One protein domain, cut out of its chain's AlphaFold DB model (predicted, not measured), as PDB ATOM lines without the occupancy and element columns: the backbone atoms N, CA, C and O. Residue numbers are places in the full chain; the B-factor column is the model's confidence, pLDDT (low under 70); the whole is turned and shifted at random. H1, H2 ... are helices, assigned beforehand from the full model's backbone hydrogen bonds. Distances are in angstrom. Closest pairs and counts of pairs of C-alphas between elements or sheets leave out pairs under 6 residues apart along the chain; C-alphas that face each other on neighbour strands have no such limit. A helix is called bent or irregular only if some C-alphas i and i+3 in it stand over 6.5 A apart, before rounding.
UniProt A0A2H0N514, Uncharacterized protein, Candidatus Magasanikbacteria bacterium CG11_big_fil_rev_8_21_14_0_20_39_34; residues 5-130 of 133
ATOM      1  N   GLU A   5     127.194 173.622 170.762       74.81
ATOM      2  CA  GLU A   5     127.925 173.427 169.519       74.81
ATOM      3  C   GLU A   5     128.972 174.518 169.254       74.81
ATOM      4  O   GLU A   5     130.098 174.207 168.874       74.81
ATOM      5  N   GLN A   6     128.671 175.785 169.556       73.00
ATOM      6  CA  GLN A   6     129.660 176.869 169.483       73.00
ATOM      7  C   GLN A   6     130.760 176.703 170.537       73.00
ATOM      8  O   GLN A   6     131.935 176.960 170.261       73.00
ATOM      9  N   ARG A   7     130.398 176.240 171.742       74.44
ATOM     10  CA  ARG A   7     131.368 175.921 172.799       74.44
ATOM     11  C   ARG A   7     132.265 174.758 172.374       74.44
ATOM     12  O   ARG A   7     133.478 174.856 172.529       74.44
ATOM     13  N   ARG A   8     131.692 173.707 171.784       71.12
ATOM     14  CA  ARG A   8     132.437 172.558 171.261       71.12
ATOM     15  C   ARG A   8     133.410 172.963 170.155       71.12
ATOM     16  O   ARG A   8     134.578 172.621 170.256       71.12
ATOM     17  N   GLN A   9     132.973 173.745 169.169       71.38
ATOM     18  CA  GLN A   9     133.845 174.224 168.085       71.38
ATOM     19  C   GLN A   9     134.999 175.092 168.606       71.38
ATOM     20  O   GLN A   9     136.139 174.941 168.176       71.38
ATOM     21  N   THR A  10     134.722 175.967 169.576       72.56
ATOM     22  CA  THR A  10     135.748 176.817 170.202       72.56
ATOM     23  C   THR A  10     136.777 175.984 170.969       72.56
ATOM     24  O   THR A  10     137.971 176.268 170.914       72.56
ATOM     25  N   LEU A  11     136.327 174.938 171.665       71.00
ATOM     26  CA  LEU A  11     137.199 174.024 172.400       71.00
ATOM     27  C   LEU A  11     137.994 173.111 171.456       71.00
ATOM     28  O   LEU A  11     139.183 172.907 171.671       71.00
ATOM     29  N   GLU A  12     137.394 172.645 170.361       70.44
ATOM     30  CA  GLU A  12     138.093 171.880 169.320       70.44
ATOM     31  C   GLU A  12     139.218 172.690 168.654       70.44
ATOM     32  O   GLU A  12     140.263 172.123 168.345       70.44
ATOM     33  N   MET A  13     139.057 174.010 168.503       72.25
ATOM     34  CA  MET A  13     140.121 174.904 168.019       72.25
ATOM     35  C   MET A  13     141.241 175.155 169.042       72.25
ATOM     36  O   MET A  13     142.321 175.594 168.650       72.25
ATOM     37  N   ALA A  14     140.999 174.923 170.336       71.25
ATOM     38  CA  ALA A  14     141.979 175.174 171.391       71.25
ATOM     39  C   ALA A  14     143.010 174.037 171.538       71.25
ATOM     40  O   ALA A  14     144.130 174.286 171.985       71.25
ATOM     41  N   LEU A  15     142.679 172.802 171.144       69.44
ATOM     42  CA  LEU A  15     143.605 171.659 171.191       69.44
ATOM     43  C   LEU A  15     144.822 171.864 170.273       69.44
ATOM     44  O   LEU A  15     144.686 172.320 169.137       69.44
ATOM     45  N   THR A  16     146.023 171.516 170.749       67.44
ATOM     46  CA  THR A  16     147.236 171.613 169.917       67.44
ATOM     47  C   THR A  16     147.281 170.504 168.860       67.44
ATOM     48  O   THR A  16     146.681 169.447 169.036       67.44
ATOM     49  N   GLU A  17     148.032 170.707 167.770       60.53
ATOM     50  CA  GLU A  17     148.185 169.712 166.689       60.53
ATOM     51  C   GLU A  17     148.685 168.349 167.200       60.53
ATOM     52  O   GLU A  17     148.152 167.317 166.815       60.53
ATOM     53  N   PHE A  18     149.621 168.342 168.156       54.59
ATOM     54  CA  PHE A  18     150.140 167.113 168.768       54.59
ATOM     55  C   PHE A  18     149.089 166.346 169.594       54.59
ATOM     56  O   PHE A  18     149.059 165.119 169.569       54.59
ATOM     57  N   GLU A  19     148.204 167.049 170.314       66.81
ATOM     58  CA  GLU A  19     147.087 166.409 171.032       66.81
ATOM     59  C   GLU A  19     146.035 165.882 170.056       66.81
ATOM     60  O   GLU A  19     145.408 164.854 170.311       66.81
ATOM     61  N   ARG A  20     145.848 166.583 168.931       65.44
ATOM     62  CA  ARG A  20     144.895 166.194 167.897       65.44
ATOM     63  C   ARG A  20     145.288 164.871 167.256       65.44
ATOM     64  O   ARG A  20     144.435 164.002 167.175       65.44
ATOM     65  N   ASP A  21     146.554 164.688 166.893       63.34
ATOM     66  CA  ASP A  21     147.015 163.485 166.189       63.34
ATOM     67  C   ASP A  21     146.822 162.191 167.004       63.34
ATOM     68  O   ASP A  21     146.441 161.159 166.450       63.34
ATOM     69  N   GLU A  22     147.031 162.231 168.325       68.44
ATOM     70  CA  GLU A  22     146.872 161.048 169.187       68.44
ATOM     71  C   GLU A  22     145.383 160.708 169.429       68.44
ATOM     72  O   GLU A  22     145.015 159.533 169.408       68.44
ATOM     73  N   PHE A  23     144.495 161.705 169.565       70.12
ATOM     74  CA  PHE A  23     143.040 161.463 169.611       70.12
ATOM     75  C   PHE A  23     142.460 161.073 168.247       70.12
ATOM     76  O   PHE A  23     141.613 160.185 168.172       70.12
ATOM     77  N   ASP A  24     142.926 161.696 167.163       66.50
ATOM     78  CA  ASP A  24     142.512 161.393 165.789       66.50
ATOM     79  C   ASP A  24     142.945 159.962 165.395       66.50
ATOM     80  O   ASP A  24     142.302 159.314 164.566       66.50
ATOM     81  N   ALA A  25     143.981 159.417 166.046       63.91
ATOM     82  CA  ALA A  25     144.364 158.007 165.963       63.91
ATOM     83  C   ALA A  25     143.453 157.050 166.765       63.91
ATOM     84  O   ALA A  25     143.695 155.840 166.759       63.91
ATOM     85  N   GLY A  26     142.399 157.558 167.412       66.19
ATOM     86  CA  GLY A  26     141.407 156.784 168.160       66.19
ATOM     87  C   GLY A  26     141.724 156.596 169.643       66.19
ATOM     88  O   GLY A  26     141.070 155.786 170.296       66.19
ATOM     89  N   ALA A  27     142.708 157.309 170.199       70.12
ATOM     90  CA  ALA A  27     143.038 157.158 171.610       70.12
ATOM     91  C   ALA A  27     141.915 157.701 172.513       70.12
ATOM     92  O   ALA A  27     141.430 158.815 172.338       70.12
ATOM     93  N   ARG A  28     141.532 156.915 173.525       79.50
ATOM     94  CA  ARG A  28     140.542 157.296 174.552       79.50
ATOM     95  C   ARG A  28     141.139 158.178 175.664       79.50
ATOM     96  O   ARG A  28     140.402 158.844 176.385       79.50
ATOM     97  N   LEU A  29     142.472 158.218 175.759       83.38
ATOM     98  CA  LEU A  29     143.275 159.104 176.608       83.38
ATOM     99  C   LEU A  29     144.374 159.745 175.768       83.38
ATOM    100  O   LEU A  29     144.905 159.109 174.857       83.38
ATOM    101  N   THR A  30     144.796 160.954 176.131       81.19
ATOM    102  CA  THR A  30     146.013 161.507 175.532       81.19
ATOM    103  C   THR A  30     147.234 160.698 175.967       81.19
ATOM    104  O   THR A  30     147.410 160.363 177.143       81.19
ATOM    105  N   ARG A  31     148.124 160.402 175.018       75.50
ATOM    106  CA  ARG A  31     149.362 159.662 175.280       75.50
ATOM    107  C   ARG A  31     150.270 160.370 176.280       75.50
ATOM    108  O   ARG A  31     151.012 159.700 176.995       75.50
ATOM    109  N   ASP A  32     150.190 161.695 176.377       77.12
ATOM    110  CA  ASP A  32     150.947 162.466 177.366       77.12
ATOM    111  C   ASP A  32     150.640 162.038 178.811       77.12
ATOM    112  O   ASP A  32     151.481 162.234 179.687       77.12
ATOM    113  N   ALA A  33     149.496 161.400 179.072       78.94
ATOM    114  CA  ALA A  33     149.179 160.861 180.390       78.94
ATOM    115  C   ALA A  33     150.099 159.685 180.754       78.94
ATOM    116  O   ALA A  33     150.374 159.447 181.927       78.94
ATOM    117  N   TYR A  34     150.673 159.000 179.757       75.12
ATOM    118  CA  TYR A  34     151.744 158.025 179.967       75.12
ATOM    119  C   TYR A  34     153.018 158.663 180.522       75.12
ATOM    120  O   TYR A  34     153.769 158.012 181.248       75.12
ATOM    121  N   ASN A  35     153.292 159.928 180.184       76.88
ATOM    122  CA  ASN A  35     154.522 160.593 180.611       76.88
ATOM    123  C   ASN A  35     154.558 160.770 182.134       76.88
ATOM    124  O   ASN A  35     155.637 160.696 182.716       76.88
ATOM    125  N   VAL A  36     153.389 160.880 182.782       78.31
ATOM    126  CA  VAL A  36     153.248 160.830 184.248       78.31
ATOM    127  C   VAL A  36     153.897 159.562 184.813       78.31
ATOM    128  O   VAL A  36     154.693 159.625 185.747       78.31
ATOM    129  N   TRP A  37     153.640 158.414 184.186       81.62
ATOM    130  CA  TRP A  37     154.148 157.111 184.614       81.62
ATOM    131  C   TRP A  37     155.603 156.861 184.197       81.62
ATOM    132  O   TRP A  37     156.368 156.257 184.950       81.62
ATOM    133  N   ASN A  38     156.033 157.362 183.035       75.19
ATOM    134  CA  ASN A  38     157.445 157.288 182.633       75.19
ATOM    135  C   ASN A  38     158.362 158.096 183.553       75.19
ATOM    136  O   ASN A  38     159.509 157.702 183.743       75.19
ATOM    137  N   ASN A  39     157.873 159.186 184.149       74.75
ATOM    138  CA  ASN A  39     158.655 159.942 185.124       74.75
ATOM    139  C   ASN A  39     158.956 159.108 186.377       74.75
ATOM    140  O   ASN A  39     160.060 159.202 186.901       74.75
ATOM    141  N   ILE A  40     158.039 158.231 186.806       74.38
ATOM    142  CA  ILE A  40     158.309 157.270 187.892       74.38
ATOM    143  C   ILE A  40     159.416 156.302 187.477       74.38
ATOM    144  O   ILE A  40     160.339 156.047 188.245       74.38
ATOM    145  N   LYS A  41     159.352 155.774 186.249       72.56
ATOM    146  CA  LYS A  41     160.392 154.881 185.724       72.56
ATOM    147  C   LYS A  41     161.767 155.559 185.748       72.56
ATOM    148  O   LYS A  41     162.705 154.988 186.290       72.56
ATOM    149  N   LEU A  42     161.850 156.775 185.205       67.81
ATOM    150  CA  LEU A  42     163.075 157.577 185.192       67.81
ATOM    151  C   LEU A  42     163.570 157.867 186.610       67.81
ATOM    152  O   LEU A  42     164.765 157.774 186.853       67.81
ATOM    153  N   TRP A  43     162.672 158.158 187.555       72.81
ATOM    154  CA  TRP A  43     163.034 158.388 188.954       72.81
ATOM    155  C   TRP A  43     163.753 157.180 189.564       72.81
ATOM    156  O   TRP A  43     164.801 157.340 190.182       72.81
ATOM    157  N   PHE A  44     163.238 155.967 189.347       72.19
ATOM    158  CA  PHE A  44     163.883 154.755 189.853       72.19
ATOM    159  C   PHE A  44     165.175 154.398 189.106       72.19
ATOM    160  O   PHE A  44     166.115 153.938 189.744       72.19
ATOM    161  N   GLU A  45     165.228 154.596 187.785       70.62
ATOM    162  CA  GLU A  45     166.440 154.345 186.988       70.62
ATOM    163  C   GLU A  45     167.577 155.305 187.370       70.62
ATOM    164  O   GLU A  45     168.715 154.867 187.493       70.62
ATOM    165  N   LEU A  46     167.260 156.576 187.637       62.38
ATOM    166  CA  LEU A  46     168.225 157.560 188.135       62.38
ATOM    167  C   LEU A  46     168.592 157.306 189.610       62.38
ATOM    168  O   LEU A  46     169.696 157.585 190.059       62.38
ATOM    169  N   ARG A  47     167.691 156.760 190.432       65.06
ATOM    170  CA  ARG A  47     168.031 156.491 191.843       65.06
ATOM    171  C   ARG A  47     169.091 155.400 191.968       65.06
ATOM    172  O   ARG A  47     169.914 155.451 192.879       65.06
ATOM    173  N   ASP A  48     169.077 154.448 191.042       59.28
ATOM    174  CA  ASP A  48     170.065 153.372 190.973       59.28
ATOM    175  C   ASP A  48     171.466 153.895 190.583       59.28
ATOM    176  O   ASP A  48     172.469 153.294 190.967       59.28
ATOM    177  N   ASP A  49     171.558 155.033 189.874       59.53
ATOM    178  CA  ASP A  49     172.828 155.617 189.418       59.53
ATOM    179  C   ASP A  49     173.332 156.830 190.238       59.53
ATOM    180  O   ASP A  49     174.546 157.060 190.269       59.53
ATOM    181  N   MET A  50     172.466 157.557 190.965       51.00
ATOM    182  CA  MET A  50     172.846 158.781 191.703       51.00
ATOM    183  C   MET A  50     173.002 158.641 193.232       51.00
ATOM    184  O   MET A  50     173.352 159.619 193.893       51.00
ATOM    185  N   GLY A  51     172.806 157.460 193.829       53.50
ATOM    186  CA  GLY A  51     172.857 157.300 195.294       53.50
ATOM    187  C   GLY A  51     171.688 157.984 196.031       53.50
ATOM    188  O   GLY A  51     170.724 158.429 195.413       53.50
ATOM    189  N   ASP A  52     171.750 158.049 197.369       53.28
ATOM    190  CA  ASP A  52     170.639 158.421 198.278       53.28
ATOM    191  C   ASP A  52     170.074 159.861 198.130       53.28
ATOM    192  O   ASP A  52     169.194 160.253 198.895       53.28
ATOM    193  N   GLU A  53     170.535 160.667 197.169       51.00
ATOM    194  CA  GLU A  53     170.158 162.086 197.028       51.00
ATOM    195  C   GLU A  53     168.926 162.349 196.143       51.00
ATOM    196  O   GLU A  53     168.510 163.500 195.983       51.00
ATOM    197  N   ILE A  54     168.289 161.316 195.584       51.75
ATOM    198  CA  ILE A  54     167.062 161.517 194.802       51.75
ATOM    199  C   ILE A  54     165.874 161.723 195.747       51.75
ATOM    200  O   ILE A  54     165.468 160.812 196.465       51.75
ATOM    201  N   GLY A  55     165.319 162.940 195.726       57.59
ATOM    202  CA  GLY A  55     164.187 163.350 196.559       57.59
ATOM    203  C   GLY A  55     162.989 162.396 196.495       57.59
ATOM    204  O   GLY A  55     162.768 161.724 195.490       57.59
ATOM    205  N   GLU A  56     162.214 162.356 197.581       69.44
ATOM    206  CA  GLU A  56     161.095 161.431 197.788       69.44
ATOM    207  C   GLU A  56     160.093 161.456 196.624       69.44
ATOM    208  O   GLU A  56     159.585 162.517 196.245       69.44
ATOM    209  N   LEU A  57     159.798 160.272 196.078       77.81
ATOM    210  CA  LEU A  57     158.736 160.065 195.097       77.81
ATOM    211  C   LEU A  57     157.431 160.658 195.638       77.81
ATOM    212  O   LEU A  57     156.942 160.237 196.682       77.81
ATOM    213  N   GLN A  58     156.888 161.651 194.938       83.88
ATOM    214  CA  GLN A  58     155.660 162.325 195.349       83.88
ATOM    215  C   GLN A  58     154.422 161.573 194.841       83.88
ATOM    216  O   GLN A  58     154.507 160.885 193.814       83.88
ATOM    217  N   PRO A  59     153.264 161.737 195.507       89.44
ATOM    218  CA  PRO A  59     151.988 161.285 194.972       89.44
ATOM    219  C   PRO A  59     151.752 161.816 193.554       89.44
ATOM    220  O   PRO A  59     152.084 162.961 193.236       89.44
ATOM    221  N   LEU A  60     151.158 160.982 192.708       90.50
ATOM    222  CA  LEU A  60     150.723 161.377 191.380       90.50
ATOM    223  C   LEU A  60     149.402 162.142 191.436       90.50
ATOM    224  O   LEU A  60     148.541 161.895 192.279       90.50
ATOM    225  N   GLU A  61     149.238 163.047 190.482       91.38
ATOM    226  CA  GLU A  61     148.003 163.790 190.271       91.38
ATOM    227  C   GLU A  61     147.041 162.995 189.381       91.38
ATOM    228  O   GLU A  61     147.463 162.291 188.459       91.38
ATOM    229  N   HIS A  62     145.740 163.169 189.617       93.31
ATOM    230  CA  HIS A  62     144.696 162.719 188.694       93.31
ATOM    231  C   HIS A  62     144.818 163.406 187.332       93.31
ATOM    232  O   HIS A  62     145.407 164.486 187.209       93.31
ATOM    233  N   TYR A  63     144.235 162.794 186.304       91.25
ATOM    234  CA  TYR A  63     144.393 163.186 184.904       91.25
ATOM    235  C   TYR A  63     144.121 164.680 184.669       91.25
ATOM    236  O   TYR A  63     144.977 165.401 184.153       91.25
ATOM    237  N   GLU A  64     142.962 165.181 185.104       92.25
ATOM    238  CA  GLU A  64     142.610 166.595 184.933       92.25
ATOM    239  C   GLU A  64     143.572 167.514 185.698       92.25
ATOM    240  O   GLU A  64     144.023 168.528 185.162       92.25
ATOM    241  N   GLN A  65     143.917 167.153 186.937       91.81
ATOM    242  CA  GLN A  65     144.799 167.952 187.793       91.81
ATOM    243  C   GLN A  65     146.186 168.107 187.161       91.81
ATOM    244  O   GLN A  65     146.691 169.229 187.052       91.81
ATOM    245  N   TYR A  66     146.748 167.007 186.653       90.12
ATOM    246  CA  TYR A  66     148.019 167.004 185.937       90.12
ATOM    247  C   TYR A  66     148.007 167.969 184.744       90.12
ATOM    248  O   TYR A  66     148.926 168.781 184.581       90.12
ATOM    249  N   TYR A  67     146.955 167.940 183.919       87.44
ATOM    250  CA  TYR A  67     146.858 168.838 182.766       87.44
ATOM    251  C   TYR A  67     146.604 170.286 183.158       87.44
ATOM    252  O   TYR A  67     147.191 171.184 182.552       87.44
ATOM    253  N   ARG A  68     145.809 170.543 184.200       89.50
ATOM    254  CA  ARG A  68     145.620 171.906 184.715       89.50
ATOM    255  C   ARG A  68     146.925 172.502 185.233       89.50
ATOM    256  O   ARG A  68     147.173 173.680 184.983       89.50
ATOM    257  N   ARG A  69     147.784 171.711 185.881       87.69
ATOM    258  CA  ARG A  69     149.101 172.177 186.340       87.69
ATOM    259  C   ARG A  69     150.086 172.363 185.185       87.69
ATOM    260  O   ARG A  69     150.713 173.412 185.084       87.69
ATOM    261  N   THR A  70     150.232 171.365 184.314       82.44
ATOM    262  CA  THR A  70     151.230 171.396 183.223       82.44
ATOM    263  C   THR A  70     150.848 172.319 182.068       82.44
ATOM    264  O   THR A  70     151.725 172.782 181.341       82.44
ATOM    265  N   ARG A  71     149.557 172.633 181.911       80.94
ATOM    266  CA  ARG A  71     149.023 173.517 180.864       80.94
ATOM    267  C   ARG A  71     148.295 174.729 181.450       80.94
ATOM    268  O   ARG A  71     147.361 175.241 180.836       80.94
ATOM    269  N   ALA A  72     148.735 175.219 182.612       75.44
ATOM    270  CA  ALA A  72     148.121 176.353 183.312       75.44
ATOM    271  C   ALA A  72     147.989 177.622 182.441       75.44
ATOM    272  O   ALA A  72     147.028 178.373 182.581       75.44
ATOM    273  N   GLU A  73     148.912 177.838 181.499       76.62
ATOM    274  CA  GLU A  73     148.883 178.964 180.551       76.62
ATOM    275  C   GLU A  73     147.816 178.818 179.447       76.62
ATOM    276  O   GLU A  73     147.555 179.762 178.700       76.62
ATOM    277  N   ARG A  74     147.196 177.637 179.320       74.56
ATOM    278  CA  ARG A  74     146.198 177.302 178.293       74.56
ATOM    279  C   ARG A  74     145.007 176.544 178.900       74.56
ATOM    280  O   ARG A  74     144.750 175.399 178.527       74.56
ATOM    281  N   PRO A  75     144.234 177.165 179.808       69.44
ATOM    282  CA  PRO A  75     143.152 176.480 180.521       69.44
ATOM    283  C   PRO A  75     142.053 175.944 179.588       69.44
ATOM    284  O   PRO A  75     141.522 174.863 179.832       69.44
ATOM    285  N   GLY A  76     141.767 176.639 178.479       72.12
ATOM    286  CA  GLY A  76     140.798 176.182 177.472       72.12
ATOM    287  C   GLY A  76     141.196 174.875 176.776       72.12
ATOM    288  O   GLY A  76     140.322 174.117 176.361       72.12
ATOM    289  N   ASN A  77     142.495 174.565 176.708       78.75
ATOM    290  CA  ASN A  77     142.984 173.309 176.140       78.75
ATOM    291  C   ASN A  77     142.670 172.134 177.062       78.75
ATOM    292  O   ASN A  77     142.366 171.051 176.580       78.75
ATOM    293  N   VAL A  78     142.709 172.352 178.380       83.00
ATOM    294  CA  VAL A  78     142.398 171.302 179.355       83.00
ATOM    295  C   VAL A  78     140.908 170.986 179.333       83.00
ATOM    296  O   VAL A  78     140.538 169.820 179.288       83.00
ATOM    297  N   ASP A  79     140.044 171.999 179.266       83.69
ATOM    298  CA  ASP A  79     138.600 171.767 179.146       83.69
ATOM    299  C   ASP A  79     138.257 171.018 177.844       83.69
ATOM    300  O   ASP A  79     137.440 170.095 177.842       83.69
ATOM    301  N   ALA A  80     138.919 171.371 176.738       82.56
ATOM    302  CA  ALA A  80     138.771 170.680 175.462       82.56
ATOM    303  C   ALA A  80     139.285 169.232 175.508       82.56
ATOM    304  O   ALA A  80     138.645 168.325 174.972       82.56
ATOM    305  N   LEU A  81     140.412 169.011 176.186       84.75
ATOM    306  CA  LEU A  81     140.984 167.694 176.432       84.75
ATOM    307  C   LEU A  81     140.022 166.816 177.237       84.75
ATOM    308  O   LEU A  81     139.760 165.685 176.832       84.75
ATOM    309  N   MET A  82     139.458 167.330 178.333       87.44
ATOM    310  CA  MET A  82     138.496 166.587 179.154       87.44
ATOM    311  C   MET A  82     137.218 166.257 178.381       87.44
ATOM    312  O   MET A  82     136.678 165.170 178.538       87.44
ATOM    313  N   MET A  83     136.756 167.157 177.507       85.06
ATOM    314  CA  MET A  83     135.587 166.900 176.658       85.06
ATOM    315  C   MET A  83     135.823 165.834 175.583       85.06
ATOM    316  O   MET A  83     134.864 165.188 175.161       85.06
ATOM    317  N   ARG A  84     137.059 165.678 175.099       83.44
ATOM    318  CA  ARG A  84     137.414 164.659 174.097       83.44
ATOM    319  C   ARG A  84     137.849 163.330 174.704       83.44
ATOM    320  O   ARG A  84     137.730 162.307 174.038       83.44
ATOM    321  N   SER A  85     138.367 163.353 175.927       86.31
ATOM    322  CA  SER A  85     138.779 162.148 176.638       86.31
ATOM    323  C   SER A  85     137.563 161.281 176.959       86.31
ATOM    324  O   SER A  85     136.489 161.782 177.295       86.31
ATOM    325  N   ASP A  86     137.729 159.968 176.869       87.81
ATOM    326  CA  ASP A  86     136.699 159.026 177.283       87.81
ATOM    327  C   ASP A  86     136.588 159.025 178.813       87.81
ATOM    328  O   ASP A  86     137.566 158.775 179.516       87.81
ATOM    329  N   ALA A  87     135.390 159.292 179.334       89.62
ATOM    330  CA  ALA A  87     135.176 159.410 180.775       89.62
ATOM    331  C   ALA A  87     135.487 158.113 181.543       89.62
ATOM    332  O   ALA A  87     135.966 158.177 182.674       89.62
ATOM    333  N   THR A  88     135.253 156.945 180.938       90.19
ATOM    334  CA  THR A  88     135.580 155.649 181.548       90.19
ATOM    335  C   THR A  88     137.090 155.457 181.599       90.19
ATOM    336  O   THR A  88     137.616 155.089 182.643       90.19
ATOM    337  N   ALA A  89     137.803 155.771 180.515       88.06
ATOM    338  CA  ALA A  89     139.260 155.660 180.488       88.06
ATOM    339  C   ALA A  89     139.934 156.652 181.455       88.06
ATOM    340  O   ALA A  89     140.930 156.312 182.092       88.06
ATOM    341  N   VAL A  90     139.380 157.862 181.607       91.00
ATOM    342  CA  VAL A  90     139.826 158.830 182.626       91.00
ATOM    343  C   VAL A  90     139.607 158.270 184.032       91.00
ATOM    344  O   VAL A  90     140.529 158.295 184.839       91.00
ATOM    345  N   ALA A  91     138.435 157.695 184.315       92.50
ATOM    346  CA  ALA A  91     138.165 157.080 185.613       92.50
ATOM    347  C   ALA A  91     139.094 155.886 185.907       92.50
ATOM    348  O   ALA A  91     139.545 155.723 187.038       92.50
ATOM    349  N   GLU A  92     139.417 155.067 184.903       92.62
ATOM    350  CA  GLU A  92     140.383 153.966 185.029       92.62
ATOM    351  C   GLU A  92     141.808 154.473 185.292       92.62
ATOM    352  O   GLU A  92     142.543 153.877 186.084       92.62
ATOM    353  N   PHE A  93     142.196 155.588 184.666       91.88
ATOM    354  CA  PHE A  93     143.468 156.253 184.940       91.88
ATOM    355  C   PHE A  93     143.519 156.785 186.375       91.88
ATOM    356  O   PHE A  93     144.489 156.525 187.088       91.88
ATOM    357  N   ASP A  94     142.477 157.492 186.814       94.38
ATOM    358  CA  ASP A  94     142.419 158.081 188.154       94.38
ATOM    359  C   ASP A  94     142.374 156.998 189.242       94.38
ATOM    360  O   ASP A  94     143.069 157.114 190.250       94.38
ATOM    361  N   ALA A  95     141.675 155.885 189.002       95.06
ATOM    362  CA  ALA A  95     141.708 154.722 189.888       95.06
ATOM    363  C   ALA A  95     143.120 154.123 190.001       95.06
ATOM    364  O   ALA A  95     143.562 153.767 191.093       95.06
ATOM    365  N   LEU A  96     143.864 154.046 188.891       94.06
ATOM    366  CA  LEU A  96     145.253 153.585 188.916       94.06
ATOM    367  C   LEU A  96     146.161 154.540 189.707       94.06
ATOM    368  O   LEU A  96     147.052 154.076 190.421       94.06
ATOM    369  N   VAL A  97     145.937 155.852 189.594       93.88
ATOM    370  CA  VAL A  97     146.628 156.874 190.398       93.88
ATOM    371  C   VAL A  97     146.303 156.718 191.881       93.88
ATOM    372  O   VAL A  97     147.222 156.720 192.698       93.88
ATOM    373  N   ASP A  98     145.035 156.521 192.243       95.75
ATOM    374  CA  ASP A  98     144.629 156.294 193.633       95.75
ATOM    375  C   ASP A  98     145.286 155.040 194.209       95.75
ATOM    376  O   ASP A  98     145.830 155.067 195.313       95.75
ATOM    377  N   GLU A  99     145.283 153.939 193.458       94.69
ATOM    378  CA  GLU A  99     145.969 152.715 193.863       94.69
ATOM    379  C   GLU A  99     147.475 152.942 194.045       94.69
ATOM    380  O   GLU A  99     148.039 152.484 195.037       94.69
ATOM    381  N   PHE A 100     148.128 153.662 193.129       92.50
ATOM    382  CA  PHE A 100     149.547 153.994 193.249       92.50
ATOM    383  C   PHE A 100     149.822 154.833 194.504       92.50
ATOM    384  O   PHE A 100     150.677 154.469 195.310       92.50
ATOM    385  N   ASN A 101     149.062 155.911 194.705       93.00
ATOM    386  CA  ASN A 101     149.219 156.826 195.835       93.00
ATOM    387  C   ASN A 101     148.971 156.127 197.178       93.00
ATOM    388  O   ASN A 101     149.719 156.338 198.130       93.00
ATOM    389  N   ASN A 102     147.978 155.236 197.246       95.00
ATOM    390  CA  ASN A 102     147.697 154.432 198.438       95.00
ATOM    391  C   ASN A 102     148.798 153.406 198.747       95.00
ATOM    392  O   ASN A 102     148.916 152.956 199.884       95.00
ATOM    393  N   ASN A 103     149.598 153.023 197.749       91.56
ATOM    394  CA  ASN A 103     150.697 152.069 197.890       91.56
ATOM    395  C   ASN A 103     152.080 152.736 197.846       91.56
ATOM    396  O   ASN A 103     153.083 152.028 197.737       91.56
ATOM    397  N   LEU A 104     152.157 154.067 197.946       89.00
ATOM    398  CA  LEU A 104     153.400 154.817 197.762       89.00
ATOM    399  C   LEU A 104     154.514 154.352 198.713       89.00
ATOM    400  O   LEU A 104     155.631 154.118 198.260       89.00
ATOM    401  N   ASP A 105     154.205 154.106 199.987       86.94
ATOM    402  CA  ASP A 105     155.176 153.607 200.976       86.94
ATOM    403  C   ASP A 105     155.727 152.218 200.609       86.94
ATOM    404  O   ASP A 105     156.933 151.951 200.685       86.94
ATOM    405  N   SER A 106     154.839 151.328 200.156       86.19
ATOM    406  CA  SER A 106     155.206 149.992 199.676       86.19
ATOM    407  C   SER A 106     156.062 150.070 198.414       86.19
ATOM    408  O   SER A 106     156.986 149.279 198.259       86.19
ATOM    409  N   ILE A 107     155.800 151.035 197.530       86.44
ATOM    410  CA  ILE A 107     156.564 151.267 196.297       86.44
ATOM    411  C   ILE A 107     157.943 151.861 196.610       86.44
ATOM    412  O   ILE A 107     158.947 151.415 196.056       86.44
ATOM    413  N   LEU A 108     158.017 152.813 197.542       82.62
ATOM    414  CA  LEU A 108     159.271 153.396 198.025       82.62
ATOM    415  C   LEU A 108     160.191 152.343 198.656       82.62
ATOM    416  O   LEU A 108     161.409 152.413 198.480       82.62
ATOM    417  N   THR A 109     159.606 151.358 199.343       82.38
ATOM    418  CA  THR A 109     160.329 150.244 199.980       82.38
ATOM    419  C   THR A 109     160.637 149.105 198.999       82.38
ATOM    420  O   THR A 109     161.711 148.512 199.051       82.38
ATOM    421  N   GLY A 110     159.695 148.787 198.106       78.19
ATOM    422  CA  GLY A 110     159.772 147.681 197.143       78.19
ATOM    423  C   GLY A 110     160.551 148.001 195.864       78.19
ATOM    424  O   GLY A 110     160.902 147.090 195.114       78.19
ATOM    425  N   GLY A 111     160.853 149.275 195.615       78.75
ATOM    426  CA  GLY A 111     161.683 149.699 194.495       78.75
ATOM    427  C   GLY A 111     160.969 149.672 193.138       78.75
ATOM    428  O   GLY A 111     159.742 149.597 193.031       78.75
ATOM    429  N   ILE A 112     161.769 149.706 192.067       79.50
ATOM    430  CA  ILE A 112     161.281 149.813 190.683       79.50
ATOM    431  C   ILE A 112     160.354 148.663 190.272       79.50
ATOM    432  O   ILE A 112     159.467 148.857 189.443       79.50
ATOM    433  N   GLU A 113     160.530 147.468 190.839       83.25
ATOM    434  CA  GLU A 113     159.713 146.298 190.501       83.25
ATOM    435  C   GLU A 113     158.252 146.473 190.923       83.25
ATOM    436  O   GLU A 113     157.347 146.063 190.191       83.25
ATOM    437  N   GLU A 114     157.998 147.150 192.045       83.88
ATOM    438  CA  GLU A 114     156.631 147.455 192.462       83.88
ATOM    439  C   GLU A 114     156.016 148.530 191.556       83.88
ATOM    440  O   GLU A 114     154.887 148.383 191.082       83.88
ATOM    441  N   ALA A 115     156.794 149.557 191.204       83.56
ATOM    442  CA  ALA A 115     156.363 150.615 190.290       83.56
ATOM    443  C   ALA A 115     156.072 150.107 188.863       83.56
ATOM    444  O   ALA A 115     155.123 150.564 188.217       83.56
ATOM    445  N   LYS A 116     156.837 149.122 188.366       84.25
ATOM    446  CA  LYS A 116     156.653 148.519 187.032       84.25
ATOM    447  C   LYS A 116     155.255 147.936 186.830       84.25
ATOM    448  O   LYS A 116     154.754 147.974 185.706       84.25
ATOM    449  N   LYS A 117     154.599 147.451 187.891       87.88
ATOM    450  CA  LYS A 117     153.215 146.950 187.821       87.88
ATOM    451  C   LYS A 117     152.244 148.056 187.401       87.88
ATOM    452  O   LYS A 117     151.414 147.841 186.518       87.88
ATOM    453  N   TYR A 118     152.387 149.245 187.981       88.50
ATOM    454  CA  TYR A 118     151.556 150.407 187.664       88.50
ATOM    455  C   TYR A 118     151.874 150.964 186.277       88.50
ATOM    456  O   TYR A 118     150.960 151.182 185.486       88.50
ATOM    457  N   ILE A 119     153.160 151.079 185.921       85.81
ATOM    458  CA  ILE A 119     153.582 151.524 184.580       85.81
ATOM    459  C   ILE A 119     153.038 150.584 183.493       85.81
ATOM    460  O   ILE A 119     152.541 151.040 182.462       85.81
ATOM    461  N   GLY A 120     153.087 149.268 183.726       86.25
ATOM    462  CA  GLY A 120     152.535 148.270 182.812       86.25
ATOM    463  C   GLY A 120     151.021 148.407 182.627       86.25
ATOM    464  O   GLY A 120     150.543 148.372 181.494       86.25
ATOM    465  N   ARG A 121     150.274 148.625 183.718       88.88
ATOM    466  CA  ARG A 121     148.820 148.867 183.674       88.88
ATOM    467  C   ARG A 121     148.474 150.176 182.966       88.88
ATOM    468  O   ARG A 121     147.580 150.176 182.129       88.88
ATOM    469  N   ALA A 122     149.221 151.248 183.220       85.75
ATOM    470  CA  ALA A 122     149.049 152.521 182.523       85.75
ATOM    471  C   ALA A 122     149.303 152.383 181.014       85.75
ATOM    472  O   ALA A 122     148.546 152.906 180.197       85.75
ATOM    473  N   LYS A 123     150.337 151.626 180.625       82.50
ATOM    474  CA  LYS A 123     150.604 151.323 179.215       82.50
ATOM    475  C   LYS A 123     149.467 150.517 178.589       82.50
ATOM    476  O   LYS A 123     149.032 150.849 177.494       82.50
ATOM    477  N   ALA A 124     148.973 149.489 179.279       83.50
ATOM    478  CA  ALA A 124     147.856 148.679 178.799       83.50
ATOM    479  C   ALA A 124     146.576 149.507 178.635       83.50
ATOM    480  O   ALA A 124     145.869 149.325 177.648       83.50
ATOM    481  N   LEU A 125     146.314 150.451 179.542       82.38
ATOM    482  CA  LEU A 125     145.207 151.393 179.410       82.38
ATOM    483  C   LEU A 125     145.335 152.192 178.107       82.38
ATOM    484  O   LEU A 125     144.389 152.275 177.346       82.38
ATOM    485  N   ILE A 126     146.523 152.689 177.767       76.38
ATOM    486  CA  ILE A 126     146.738 153.475 176.538       76.38
ATOM    487  C   ILE A 126     146.745 152.606 175.269       76.38
ATOM    488  O   ILE A 126     146.246 153.037 174.230       76.38
ATOM    489  N   ASP A 127     147.292 151.391 175.334       75.50
ATOM    490  CA  ASP A 127     147.437 150.499 174.178       75.50
ATOM    491  C   ASP A 127     146.154 149.711 173.858       75.50
ATOM    492  O   ASP A 127     145.834 149.545 172.682       75.50
ATOM    493  N   SER A 128     145.382 149.273 174.863       68.62
ATOM    494  CA  SER A 128     144.052 148.657 174.651       68.62
ATOM    495  C   SER A 128     143.102 149.600 173.909       68.62
ATOM    496  O   SER A 128     142.276 149.162 173.110       68.62
ATOM    497  N   ASN A 129     143.331 150.904 174.054       59.25
ATOM    498  CA  ASN A 129     142.601 151.961 173.371       59.25
ATOM    499  C   ASN A 129     143.006 152.163 171.894       59.25
ATOM    500  O   ASN A 129     142.444 153.037 171.244       59.25
ATOM    501  N   LYS A 130     143.949 151.380 171.339       54.78
ATOM    502  CA  LYS A 130     144.311 151.398 169.902       54.78
ATOM    503  C   LYS A 130     143.678 150.268 169.085       54.78
ATOM    504  O   LYS A 130     143.781 150.285 167.858       54.78
TER     505      LYS A 130
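AT A GLANCE: This is residues 5 to 130 of the 133 residues of an uncharacterized protein of Candidatus Magasanikbacteria bacterium CG11_big_fil_rev_8_21_14_0_20_39_34 (UniProt A0A2H0N514). Three long helices lie side by side, H8 packing on H3 and H6 and running opposite to both, while the short hairpin H4 and H5 stands crosswise at one end. H1 packs on the hairpin's H5 with H2 nearby, and H7 makes the corner from H6 to H8 at the other end. The printed part has 126 residues with eight named helices, H1 to H8, and no named strand: all helix. It is compact, with a radius of gyration of the C-alphas of 16.0 A, but elongated, spanning 53 by 30 by 23 A.

IN THESE COORDINATES: H1, residues 5 to 14, begins at C-alpha 5 (127.925, 173.427, 169.519). H2 is residues 17 to 24. H3, residues 33 to 53, 26.8 A long, is irregular: C-alphas 49 and 52 are 9.5 A apart, and it has a kink of 75 degrees near residue 47. H4 is residues 63 to 70, H5 75 to 84. H6, residues 87 to 102, measures 22.2 A. H7 is residues 104 to 110. H8, residues 112 to 128, 23.6 A, ends at C-alpha 128 (144.052, 148.657, 174.651).

HOW THE PARTS SIT: The hub H8 touches H3, closest C-alphas Trp 37 and Ile 119, 5.6 A, at a shallow tilt of 17 degrees. With residues 118 to 125 alone it touches H6, C-alphas Phe 100 and Tyr 118, 6.9 A, at 2 degrees. H3 and H6 are near each other, with 5 pairs of C-alphas within 10 A. H7 and H8 only just touch, only at the corner, with 3 pairs within 8 A. H4 only just touches H6, C-alphas Tyr 63 and Asp 94, 6.4 A, about perpendicular at 78 degrees. H1 touches H5, C-alphas Leu 11 and Ala 80, 4.8 A, at a steep tilt of 65 degrees. Every O i to N i+4 pair is within hydrogen-bond range in H1, H4, H5, H6 and H7; H2 has 3 of 4, H3 11 of 17, H8 11 of 13.

THE WHOLE: The farthest C-alphas, Glu 5 and Gly 51, are 54.3 A apart. The printed part has no cut and no long link. Confidence is under 70 in 27 residues, among them 15 to 22 and 46 to 56.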